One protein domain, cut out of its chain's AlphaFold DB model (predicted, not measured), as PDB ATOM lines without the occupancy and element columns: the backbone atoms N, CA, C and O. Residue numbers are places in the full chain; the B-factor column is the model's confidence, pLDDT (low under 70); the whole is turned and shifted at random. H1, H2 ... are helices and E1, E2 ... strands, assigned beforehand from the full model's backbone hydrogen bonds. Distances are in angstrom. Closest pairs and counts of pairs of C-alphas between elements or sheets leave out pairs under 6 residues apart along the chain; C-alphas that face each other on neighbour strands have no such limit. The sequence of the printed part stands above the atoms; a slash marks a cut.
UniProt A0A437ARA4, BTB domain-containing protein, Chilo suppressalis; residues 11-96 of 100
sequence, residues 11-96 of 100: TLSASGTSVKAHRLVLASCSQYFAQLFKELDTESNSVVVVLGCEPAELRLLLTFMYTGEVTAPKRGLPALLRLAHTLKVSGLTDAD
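This is residues 11 to 96 of the 100 residues of the protein "BTB domain-containing protein" of Chilo suppressalis (UniProt A0A437ARA4). A small three-stranded sheet has the long helix H3 over one face, running along the strands; the short helical hairpin of H1 and H2 follows where E2 ends, with H1 packing on the last turn of H3, residues 65 to 66. H4 crosses H3 near its beginning, away from the sheet, and residues 39 to 44 stick out. The printed part has 86 residues, with four named helices and three named strands in the order E1, E2, H1, H2, E3, H3, H4; the sheet is mixed, in the order E2, E1, E3. The class is mixed, helices and strands. The whole is compact, with a radius of gyration of the C-alphas of 12.4 A and spans of 40 by 27 by 21 A.

E1, residues 11 to 14, begins with C-alpha 11 at (132.778, 158.027, 94.265). E2 is residues 17 to 21 and 13.1 A long. H1 is residues 23 to 29, 10.0 A, and H2 is residues 31 to 39, 12.8 A. E3 is residues 46 to 49. H3, residues 55 to 67, is the longest helix at 18.3 A, with C-alpha 55 at (123.277, 160.277, 85.901). H4, residues 77 to 86, is 14.2 A long and ends with C-alpha 86 at (129.346, 174.333, 87.171).

E1 and E2 form an antiparallel hairpin; N 12 and O 19 are 2.8 A apart, within hydrogen-bond range. E1 and E3 are parallel, with N 13 and O 48 at 2.9 A. H3 is on the sheet in two layers, a helix on one face of a sheet. Its height over the sheet is 10.2 A, and it runs along the strands, at 5 degrees to E2 on the local plane. H1 touches H3 with residues 65 to 66 of H3 alone, about perpendicular at 79 degrees; the closest C-alphas, of Cys 29 and Met 65, are 6.1 A apart. H1 and H2 form a helical hairpin, touching at a shallow tilt of 31 degrees, opposite ways; the closest C-alphas, of Ala 27 and Ala 34, are 4.0 A apart. H4 touches residues 57 to 61 of H3 alone, about perpendicular at 74 degrees; the closest C-alphas, of Glu 57 and Leu 80, are 5.3 A apart. H4 is not on the sheet. H2 and H4 are only just apart, 8.4 A at the closest. Every O i to N i+4 pair is within hydrogen-bond range in H1, H3 and H4; in H2, 4 of 5 are.

The two C-alphas farthest apart, of Glu 43 and Lys 74, are 40.3 A apart. The printed part has no cut and no long link. Confidence is under 70 at residues 42 to 44 and 94 to 96; the mean pLDDT of the printed part is 90.5.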
ATOM      1  N   THR A  11     134.093 158.348  94.830       94.25
ATOM      2  CA  THR A  11     132.778 158.027  94.265       94.25
ATOM      3  C   THR A  11     131.999 159.312  94.019       94.25
ATOM      4  O   THR A  11     131.801 160.098  94.938       94.25
ATOM      5  N   LEU A  12     131.530 159.525  92.791       95.19
ATOM      6  CA  LEU A  12     130.590 160.598  92.466       95.19
ATOM      7  C   LEU A  12     129.165 160.057  92.526       95.19
ATOM      8  O   LEU A  12     128.888 159.009  91.942       95.19
ATOM      9  N   SER A  13     128.263 160.762  93.200       94.31
ATOM     10  CA  SER A  13     126.847 160.399  93.292       94.31
ATOM     11  C   SER A  13     125.971 161.484  92.672       94.31
ATOM     12  O   SER A  13     126.105 162.652  93.025       94.31
ATOM     13  N   ALA A  14     125.077 161.102  91.762       94.56
ATOM     14  CA  ALA A  14     124.100 161.985  91.122       94.56
ATOM     15  C   ALA A  14     122.750 161.267  91.027       94.56
ATOM     16  O   ALA A  14     122.693 160.124  90.571       94.56
ATOM     17  N   SER A  15     121.674 161.907  91.495       91.88
ATOM     18  CA  SER A  15     120.301 161.364  91.507       91.88
ATOM     19  C   SER A  15     120.215 159.892  91.954       91.88
ATOM     20  O   SER A  15     119.600 159.054  91.299       91.88
ATOM     21  N   GLY A  16     120.900 159.547  93.051       87.88
ATOM     22  CA  GLY A  16     120.919 158.188  93.615       87.88
ATOM     23  C   GLY A  16     121.795 157.172  92.867       87.88
ATOM     24  O   GLY A  16     121.940 156.041  93.323       87.88
ATOM     25  N   THR A  17     122.420 157.556  91.752       93.38
ATOM     26  CA  THR A  17     123.367 156.715  91.010       93.38
ATOM     27  C   THR A  17     124.799 157.082  91.365       93.38
ATOM     28  O   THR A  17     125.181 158.246  91.306       93.38
ATOM     29  N   SER A  18     125.615 156.076  91.675       93.50
ATOM     30  CA  SER A  18     127.033 156.253  91.997       93.50
ATOM     31  C   SER A  18     127.951 155.806  90.858       93.50
ATOM     32  O   SER A  18     127.698 154.799  90.194       93.50
ATOM     33  N   VAL A  19     129.041 156.543  90.653       94.38
ATOM     34  CA  VAL A  19     130.101 156.241  89.686       94.38
ATOM     35  C   VAL A  19     131.452 156.355  90.384       94.38
ATOM     36  O   VAL A  19     131.792 157.404  90.927       94.38
ATOM     37  N   LYS A  20     132.233 155.274  90.364       94.12
ATOM     38  CA  LYS A  20     133.618 155.281  90.848       94.12
ATOM     39  C   LYS A  20     134.519 155.997  89.842       94.12
ATOM     40  O   LYS A  20     134.403 155.760  88.640       94.12
ATOM     41  N   ALA A  21     135.407 156.853  90.327       95.31
ATOM     42  CA  ALA A  21     136.302 157.665  89.512       95.31
ATOM     43  C   ALA A  21     137.659 157.863  90.208       95.31
ATOM     44  O   ALA A  21     137.885 157.362  91.306       95.31
ATOM     45  N   HIS A  22     138.559 158.584  89.541       94.38
ATOM     46  CA  HIS A  22     139.914 158.849  90.007       94.38
ATOM     47  C   HIS A  22     140.068 160.344  90.286       94.38
ATOM     48  O   HIS A  22     139.881 161.154  89.368       94.38
ATOM     49  N   ARG A  23     140.450 160.717  91.512       93.94
ATOM     50  CA  ARG A  23     140.709 162.110  91.914       93.94
ATOM     51  C   ARG A  23     141.714 162.767  90.980       93.94
ATOM     52  O   ARG A  23     141.511 163.913  90.604       93.94
ATOM     53  N   LEU A  24     142.737 162.021  90.552       94.19
ATOM     54  CA  LEU A  24     143.759 162.490  89.615       94.19
ATOM     55  C   LEU A  24     143.154 163.015  88.303       94.19
ATOM     56  O   LEU A  24     143.408 164.155  87.930       94.19
ATOM     57  N   VAL A  25     142.333 162.199  87.633       96.25
ATOM     58  CA  VAL A  25     141.721 162.559  86.341       96.25
ATOM     59  C   VAL A  25     140.738 163.716  86.516       96.25
ATOM     60  O   VAL A  25     140.735 164.675  85.749       96.25
ATOM     61  N   LEU A  26     139.918 163.657  87.567       96.50
ATOM     62  CA  LEU A  26     138.969 164.724  87.875       96.50
ATOM     63  C   LEU A  26     139.690 166.057  88.138       96.50
ATOM     64  O   LEU A  26     139.299 167.072  87.575       96.50
ATOM     65  N   ALA A  27     140.763 166.061  88.933       96.00
ATOM     66  CA  ALA A  27     141.538 167.260  89.246       96.00
ATOM     67  C   ALA A  27     142.302 167.820  88.037       96.00
ATOM     68  O   ALA A  27     142.447 169.036  87.928       96.00
ATOM     69  N   SER A  28     142.772 166.973  87.113       96.00
ATOM     70  CA  SER A  28     143.435 167.455  85.893       96.00
ATOM     71  C   SER A  28     142.474 168.132  84.920       96.00
ATOM     72  O   SER A  28     142.884 169.011  84.169       96.00
ATOM     73  N   CYS A  29     141.203 167.724  84.923       96.94
ATOM     74  CA  CYS A  29     140.200 168.234  83.990       96.94
ATOM     75  C   CYS A  29     139.302 169.321  84.591       96.94
ATOM     76  O   CYS A  29     138.597 169.993  83.844       96.94
ATOM     77  N   SER A  30     139.276 169.477  85.917       97.38
ATOM     78  CA  SER A  30     138.357 170.373  86.618       97.38
ATOM     79  C   SER A  30     139.049 171.114  87.753       97.38
ATOM     80  O   SER A  30     139.485 170.519  88.745       97.38
ATOM     81  N   GLN A  31     139.056 172.446  87.661       95.06
ATOM     82  CA  GLN A  31     139.577 173.292  88.736       95.06
ATOM     83  C   GLN A  31     138.758 173.138  90.028       95.06
ATOM     84  O   GLN A  31     139.319 173.209  91.119       95.06
ATOM     85  N   TYR A  32     137.447 172.901  89.907       95.81
ATOM     86  CA  TYR A  32     136.572 172.642  91.051       95.81
ATOM     87  C   TYR A  32     137.013 171.384  91.805       95.81
ATOM     88  O   TYR A  32     137.268 171.451  93.005       95.81
ATOM     89  N   PHE A  33     137.181 170.257  91.106       95.94
ATOM     90  CA  PHE A  33     137.633 169.019  91.739       95.94
ATOM     91  C   PHE A  33     139.065 169.132  92.271       95.94
ATOM     92  O   PHE A  33     139.351 168.625  93.353       95.94
ATOM     93  N   ALA A  34     139.953 169.848  91.575       95.25
ATOM     94  CA  ALA A  34     141.308 170.102  92.063       95.25
ATOM     95  C   ALA A  34     141.332 170.879  93.389       95.25
ATOM     96  O   ALA A  34     142.177 170.604  94.238       95.25
ATOM     97  N   GLN A  35     140.433 171.850  93.570       94.81
ATOM     98  CA  GLN A  35     140.282 172.584  94.832       94.81
ATOM     99  C   GLN A  35     139.637 171.699  95.902       94.81
ATOM    100  O   GLN A  35     140.213 171.528  96.973       94.81
ATOM    101  N   LEU A  36     138.523 171.045  95.568       93.50
ATOM    102  CA  LEU A  36     137.801 170.152  96.473       93.50
ATOM    103  C   LEU A  36     138.712 169.063  97.057       93.50
ATOM    104  O   LEU A  36     138.706 168.811  98.257       93.50
ATOM    105  N   PHE A  37     139.535 168.426  96.225       92.31
ATOM    106  CA  PHE A  37     140.417 167.348  96.674       92.31
ATOM    107  C   PHE A  37     141.657 167.814  97.432       92.31
ATOM    108  O   PHE A  37     142.313 166.958  98.015       92.31
ATOM    109  N   LYS A  38     141.987 169.110  97.439       90.12
ATOM    110  CA  LYS A  38     143.008 169.655  98.350       90.12
ATOM    111  C   LYS A  38     142.463 169.843  99.762       90.12
ATOM    112  O   LYS A  38     143.229 169.772 100.712       90.12
ATOM    113  N   GLU A  39     141.165 170.106  99.877       87.50
ATOM    114  CA  GLU A  39     140.475 170.330 101.150       87.50
ATOM    115  C   GLU A  39     139.984 169.018 101.780       87.50
ATOM    116  O   GLU A  39     139.908 168.908 103.001       87.50
ATOM    117  N   LEU A  40     139.666 168.012 100.956       84.62
ATOM    118  CA  LEU A  40     139.264 166.686 101.423       84.62
ATOM    119  C   LEU A  40     140.464 165.852 101.877       84.62
ATOM    120  O   LEU A  40     141.343 165.522 101.073       84.62
ATOM    121  N   ASP A  41     140.418 165.427 103.138       72.50
ATOM    122  CA  ASP A  41     141.410 164.544 103.746       72.50
ATOM    123  C   ASP A  41     141.553 163.226 102.956       72.50
ATOM    124  O   ASP A  41     140.574 162.642 102.474       72.50
ATOM    125  N   THR A  42     142.788 162.771 102.745       65.81
ATOM    126  CA  THR A  42     143.113 161.707 101.771       65.81
ATOM    127  C   THR A  42     142.832 160.285 102.252       65.81
ATOM    128  O   THR A  42     142.911 159.349 101.461       65.81
ATOM    129  N   GLU A  43     142.467 160.114 103.520       66.25
ATOM    130  CA  GLU A  43     142.392 158.813 104.198       66.25
ATOM    131  C   GLU A  43     141.120 157.996 103.888       66.25
ATOM    132  O   GLU A  43     141.030 156.830 104.269       66.25
ATOM    133  N   SER A  44     140.115 158.553 103.195       60.97
ATOM    134  CA  SER A  44     138.840 157.849 102.977       60.97
ATOM    135  C   SER A  44     138.296 157.947 101.551       60.97
ATOM    136  O   SER A  44     138.385 158.987 100.896       60.97
ATOM    137  N   ASN A  45     137.689 156.839 101.094       70.94
ATOM    138  CA  ASN A  45     136.918 156.719  99.850       70.94
ATOM    139  C   ASN A  45     135.741 157.706  99.860       70.94
ATOM    140  O   ASN A  45     134.605 157.350 100.182       70.94
ATOM    141  N   SER A  46     136.035 158.961  99.537       87.06
ATOM    142  CA  SER A  46     135.097 160.067  99.663       87.06
ATOM    143  C   SER A  46     133.965 159.923  98.652       87.06
ATOM    144  O   SER A  46     134.187 159.593  97.481       87.06
ATOM    145  N   VAL A  47     132.742 160.193  99.104       91.56
ATOM    146  CA  VAL A  47     131.569 160.296  98.236       91.56
ATOM    147  C   VAL A  47     131.285 161.773  97.999       91.56
ATOM    148  O   VAL A  47     130.950 162.497  98.934       91.56
ATOM    149  N   VAL A  48     131.400 162.221  96.752       92.62
ATOM    150  CA  VAL A  48     131.049 163.582  96.340       92.62
ATOM    151  C   VAL A  48     129.677 163.551  95.685       92.62
ATOM    152  O   VAL A  48     129.475 162.899  94.659       92.62
ATOM    153  N   VAL A  49     128.720 164.259  96.279       93.38
ATOM    154  CA  VAL A  49     127.361 164.370  95.744       93.38
ATOM    155  C   VAL A  49     127.291 165.556  94.786       93.38
ATOM    156  O   VAL A  49     127.539 166.694  95.175       93.38
ATOM    157  N   VAL A  50     126.929 165.287  93.533       93.62
ATOM    158  CA  VAL A  50     126.722 166.293  92.490       93.62
ATOM    159  C   VAL A  50     125.222 166.554  92.371       93.62
ATOM    160  O   VAL A  50     124.467 165.730  91.853       93.62
ATOM    161  N   LEU A  51     124.781 167.697  92.895       91.12
ATOM    162  CA  LEU A  51     123.373 168.098  92.895       91.12
ATOM    163  C   LEU A  51     122.962 168.714  91.550       91.12
ATOM    164  O   LEU A  51     123.760 169.377  90.893       91.12
ATOM    165  N   GLY A  52     121.695 168.523  91.164       87.69
ATOM    166  CA  GLY A  52     121.129 169.113  89.943       87.69
ATOM    167  C   GLY A  52     121.679 168.523  88.639       87.69
ATOM    168  O   GLY A  52     121.664 169.199  87.614       87.69
ATOM    169  N   CYS A  53     122.181 167.289  88.692       91.38
ATOM    170  CA  CYS A  53     122.776 166.567  87.575       91.38
ATOM    171  C   CYS A  53     122.071 165.226  87.395       91.38
ATOM    172  O   CYS A  53     121.955 164.460  88.354       91.38
ATOM    173  N   GLU A  54     121.696 164.894  86.162       93.31
ATOM    174  CA  GLU A  54     121.210 163.553  85.854       93.31
ATOM    175  C   GLU A  54     122.376 162.562  85.682       93.31
ATOM    176  O   GLU A  54     123.448 162.935  85.189       93.31
ATOM    177  N   PRO A  55     122.202 161.266  86.010       94.06
ATOM    178  CA  PRO A  55     123.277 160.277  85.901       94.06
ATOM    179  C   PRO A  55     123.852 160.153  84.484       94.06
ATOM    180  O   PRO A  55     125.028 159.832  84.307       94.06
ATOM    181  N   ALA A  56     123.029 160.400  83.461       93.44
ATOM    182  CA  ALA A  56     123.451 160.376  82.065       93.44
ATOM    183  C   ALA A  56     124.431 161.515  81.734       93.44
ATOM    184  O   ALA A  56     125.421 161.289  81.040       93.44
ATOM    185  N   GLU A  57     124.193 162.717  82.261       94.38
ATOM    186  CA  GLU A  57     125.050 163.889  82.051       94.38
ATOM    187  C   GLU A  57     126.397 163.694  82.743       94.38
ATOM    188  O   GLU A  57     127.441 163.905  82.125       94.38
ATOM    189  N   LEU A  58     126.376 163.177  83.978       95.56
ATOM    190  CA  LEU A  58     127.591 162.836  84.714       95.56
ATOM    191  C   LEU A  58     128.443 161.823  83.942       95.56
ATOM    192  O   LEU A  58     129.657 161.983  83.840       95.56
ATOM    193  N   ARG A  59     127.825 160.789  83.358       95.25
ATOM    194  CA  ARG A  59     128.547 159.785  82.560       95.25
ATOM    195  C   ARG A  59     129.146 160.368  81.286       95.25
ATOM    196  O   ARG A  59     130.267 159.997  80.941       95.25
ATOM    197  N   LEU A  60     128.437 161.261  80.597       95.75
ATOM    198  CA  LEU A  60     128.962 161.939  79.408       95.75
ATOM    199  C   LEU A  60     130.157 162.827  79.770       95.75
ATOM    200  O   LEU A  60     131.196 162.753  79.116       95.75
ATOM    201  N   LEU A  61     130.046 163.594  80.854       96.25
ATOM    202  CA  LEU A  61     131.131 164.436  81.344       96.25
ATOM    203  C   LEU A  61     132.360 163.610  81.738       96.25
ATOM    204  O   LEU A  61     133.477 163.926  81.340       96.25
ATOM    205  N   LEU A  62     132.154 162.518  82.479       96.44
ATOM    206  CA  LEU A  62     133.236 161.606  82.844       96.44
ATOM    207  C   LEU A  62     133.834 160.922  81.617       96.44
ATOM    208  O   LEU A  62     135.038 160.723  81.574       96.44
ATOM    209  N   THR A  63     133.037 160.587  80.605       95.62
ATOM    210  CA  THR A  63     133.581 160.048  79.352       95.62
ATOM    211  C   THR A  63     134.543 161.058  78.736       95.62
ATOM    212  O   THR A  63     135.712 160.726  78.564       95.62
ATOM    213  N   PHE A  64     134.102 162.308  78.560       96.19
ATOM    214  CA  PHE A  64     134.950 163.388  78.052       96.19
ATOM    215  C   PHE A  64     136.249 163.552  78.856       96.19
ATOM    216  O   PHE A  64     137.322 163.620  78.269       96.19
ATOM    217  N   MET A  65     136.188 163.548  80.192       96.00
ATOM    218  CA  MET A  65     137.387 163.686  81.035       96.00
ATOM    219  C   MET A  65     138.410 162.554  80.847       96.00
ATOM    220  O   MET A  65     139.598 162.768  81.055       96.00
ATOM    221  N   TYR A  66     137.971 161.345  80.483       95.56
ATOM    222  CA  TYR A  66     138.864 160.186  80.337       95.56
ATOM    223  C   TYR A  66     139.342 159.956  78.904       95.56
ATOM    224  O   TYR A  66     140.350 159.274  78.720       95.56
ATOM    225  N   THR A  67     138.621 160.456  77.901       94.50
ATOM    226  CA  THR A  67     138.918 160.207  76.479       94.50
ATOM    227  C   THR A  67     139.277 161.473  75.705       94.50
ATOM    228  O   THR A  67     139.812 161.368  74.608       94.50
ATOM    229  N   GLY A  68     138.992 162.659  76.248       93.44
ATOM    230  CA  GLY A  68     139.135 163.950  75.569       93.44
ATOM    231  C   GLY A  68     137.986 164.291  74.611       93.44
ATOM    232  O   GLY A  68     137.938 165.398  74.087       93.44
ATOM    233  N   GLU A  69     137.041 163.373  74.394       93.25
ATOM    234  CA  GLU A  69     135.911 163.556  73.480       93.25
ATOM    235  C   GLU A  69     134.649 162.845  73.979       93.25
ATOM    236  O   GLU A  69     134.709 161.848  74.697       93.25
ATOM    237  N   VAL A  70     133.471 163.336  73.591       94.06
ATOM    238  CA  VAL A  70     132.204 162.672  73.909       94.06
ATOM    239  C   VAL A  70     131.158 162.935  72.834       94.06
ATOM    240  O   VAL A  70     131.067 164.031  72.286       94.06
ATOM    241  N   THR A  71     130.319 161.935  72.560       92.00
ATOM    242  CA  THR A  71     129.127 162.100  71.721       92.00
ATOM    243  C   THR A  71     127.889 162.208  72.605       92.00
ATOM    244  O   THR A  71     127.570 161.278  73.344       92.00
ATOM    245  N   ALA A  72     127.171 163.329  72.514       90.69
ATOM    246  CA  ALA A  72     125.948 163.576  73.275       90.69
ATOM    247  C   ALA A  72     124.744 163.841  72.349       90.69
ATOM    248  O   ALA A  72     124.896 164.466  71.296       90.69
ATOM    249  N   PRO A  73     123.519 163.429  72.729       90.75
ATOM    250  CA  PRO A  73     122.313 163.826  72.010       90.75
ATOM    251  C   PRO A  73     122.140 165.350  72.028       90.75
ATOM    252  O   PRO A  73     122.285 165.964  73.084       90.75
ATOM    253  N   LYS A  74     121.707 165.952  70.910       89.50
ATOM    254  CA  LYS A  74     121.470 167.410  70.815       89.50
ATOM    255  C   LYS A  74     120.614 167.961  71.963       89.50
ATOM    256  O   LYS A  74     120.917 169.015  72.503       89.50
ATOM    257  N   ARG A  75     119.583 167.216  72.381       91.25
ATOM    258  CA  ARG A  75     118.696 167.582  73.502       91.25
ATOM    259  C   ARG A  75     119.386 167.621  74.873       91.25
ATOM    260  O   ARG A  75     118.931 168.345  75.746       91.25
ATOM    261  N   GLY A  76     120.445 166.833  75.068       87.50
ATOM    262  CA  GLY A  76     121.192 166.741  76.328       87.50
ATOM    263  C   GLY A  76     122.421 167.649  76.378       87.50
ATOM    264  O   GLY A  76     122.957 167.890  77.454       87.50
ATOM    265  N   LEU A  77     122.846 168.188  75.230       91.31
ATOM    266  CA  LEU A  77     124.025 169.044  75.135       91.31
ATOM    267  C   LEU A  77     123.949 170.284  76.044       91.31
ATOM    268  O   LEU A  77     124.917 170.518  76.765       91.31
ATOM    269  N   PRO A  78     122.829 171.038  76.120       92.75
ATOM    270  CA  PRO A  78     122.760 172.196  77.012       92.75
ATOM    271  C   PRO A  78     122.969 171.828  78.482       92.75
ATOM    272  O   PRO A  78     123.573 172.586  79.232       92.75
ATOM    273  N   ALA A  79     122.468 170.671  78.912       93.00
ATOM    274  CA  ALA A  79     122.594 170.243  80.295       93.00
ATOM    275  C   ALA A  79     124.004 169.734  80.620       93.00
ATOM    276  O   ALA A  79     124.560 170.114  81.649       93.00
ATOM    277  N   LEU A  80     124.625 168.998  79.693       94.31
ATOM    278  CA  LEU A  80     126.038 168.628  79.778       94.31
ATOM    279  C   LEU A  80     126.947 169.864  79.890       94.31
ATOM    280  O   LEU A  80     127.819 169.895  80.753       94.31
ATOM    281  N   LEU A  81     126.732 170.886  79.054       94.25
ATOM    282  CA  LEU A  81     127.535 172.114  79.078       94.25
ATOM    283  C   LEU A  81     127.326 172.916  80.367       94.25
ATOM    284  O   LEU A  81     128.300 173.376  80.957       94.25
ATOM    285  N   ARG A  82     126.085 173.023  80.867       94.50
ATOM    286  CA  ARG A  82     125.831 173.630  82.187       94.50
ATOM    287  C   ARG A  82     126.575 172.891  83.295       94.50
ATOM    288  O   ARG A  82     127.188 173.534  84.139       94.50
ATOM    289  N   LEU A  83     126.543 171.560  83.289       95.38
ATOM    290  CA  LEU A  83     127.265 170.752  84.268       95.38
ATOM    291  C   LEU A  83     128.783 170.962  84.163       95.38
ATOM    292  O   LEU A  83     129.441 171.159  85.183       95.38
ATOM    293  N   ALA A  84     129.327 170.966  82.943       95.50
ATOM    294  CA  ALA A  84     130.738 171.241  82.688       95.50
ATOM    295  C   ALA A  84     131.149 172.627  83.202       95.50
ATOM    296  O   ALA A  84     132.201 172.758  83.823       95.50
ATOM    297  N   HIS A  85     130.296 173.639  83.018       94.81
ATOM    298  CA  HIS A  85     130.518 174.980  83.546       94.81
ATOM    299  C   HIS A  85     130.485 175.016  85.080       94.81
ATOM    300  O   HIS A  85     131.422 175.512  85.706       94.81
ATOM    301  N   THR A  86     129.459 174.428  85.704       94.25
ATOM    302  CA  THR A  86     129.346 174.333  87.171       94.25
ATOM    303  C   THR A  86     130.561 173.646  87.790       94.25
ATOM    304  O   THR A  86     131.094 174.110  88.798       94.25
ATOM    305  N   LEU A  87     131.031 172.566  87.166       95.94
ATOM    306  CA  LEU A  87     132.194 171.809  87.621       95.94
ATOM    307  C   LEU A  87     133.517 172.343  87.048       95.94
ATOM    308  O   LEU A  87     134.549 171.709  87.250       95.94
ATOM    309  N   LYS A  88     133.527 173.494  86.364       95.81
ATOM    310  CA  LYS A  88     134.726 174.146  85.801       95.81
ATOM    311  C   LYS A  88     135.624 173.189  85.004       95.81
ATOM    312  O   LYS A  88     136.819 173.081  85.283       95.81
ATOM    313  N   VAL A  89     135.026 172.453  84.069       96.25
ATOM    314  CA  VAL A  89     135.699 171.433  83.255       96.25
ATOM    315  C   VAL A  89     136.337 172.060  82.021       96.25
ATOM    316  O   VAL A  89     135.635 172.504  81.109       96.25
ATOM    317  N   SER A  90     137.667 172.062  81.975       93.06
ATOM    318  CA  SER A  90     138.445 172.622  80.867       93.06
ATOM    319  C   SER A  90     138.111 171.941  79.534       93.06
ATOM    320  O   SER A  90     137.860 170.737  79.487       93.06
ATOM    321  N   GLY A  91     138.096 172.710  78.442       89.44
ATOM    322  CA  GLY A  91     137.768 172.214  77.097       89.44
ATOM    323  C   GLY A  91     136.268 172.101  76.789       89.44
ATOM    324  O   GLY A  91     135.902 172.079  75.618       89.44
ATOM    325  N   LEU A  92     135.394 172.098  77.804       88.81
ATOM    326  CA  LEU A  92     133.934 172.208  77.632       88.81
ATOM    327  C   LEU A  92     133.376 173.556  78.107       88.81
ATOM    328  O   LEU A  92     132.289 173.944  77.685       88.81
ATOM    329  N   THR A  93     134.109 174.276  78.960       81.19
ATOM    330  CA  THR A  93     133.762 175.629  79.428       81.19
ATOM    331  C   THR A  93     134.059 176.723  78.406       81.19
ATOM    332  O   THR A  93     133.390 177.746  78.410       81.19
ATOM    333  N   ASP A  94     135.030 176.513  77.514       67.38
ATOM    334  CA  ASP A  94     135.471 177.528  76.539       67.38
ATOM    335  C   ASP A  94     134.576 177.584  75.282       67.38
ATOM    336  O   ASP A  94     134.809 178.372  74.359       67.38
ATOM    337  N   ALA A  95     133.520 176.762  75.254       54.12
ATOM    338  CA  ALA A  95     132.559 176.667  74.158       54.12
ATOM    339  C   ALA A  95     131.699 177.933  73.960       54.12
ATOM    340  O   ALA A  95     131.025 178.042  72.938       54.12
ATOM    341  N   ASP A  96     131.787 178.930  74.849       46.31
ATOM    342  CA  ASP A  96     131.240 180.277  74.616       46.31
ATOM    343  C   ASP A  96     132.004 181.062  73.523       46.31
ATOM    344  O   ASP A  96     131.599 182.158  73.141       46.31
TER     345      ASP A  96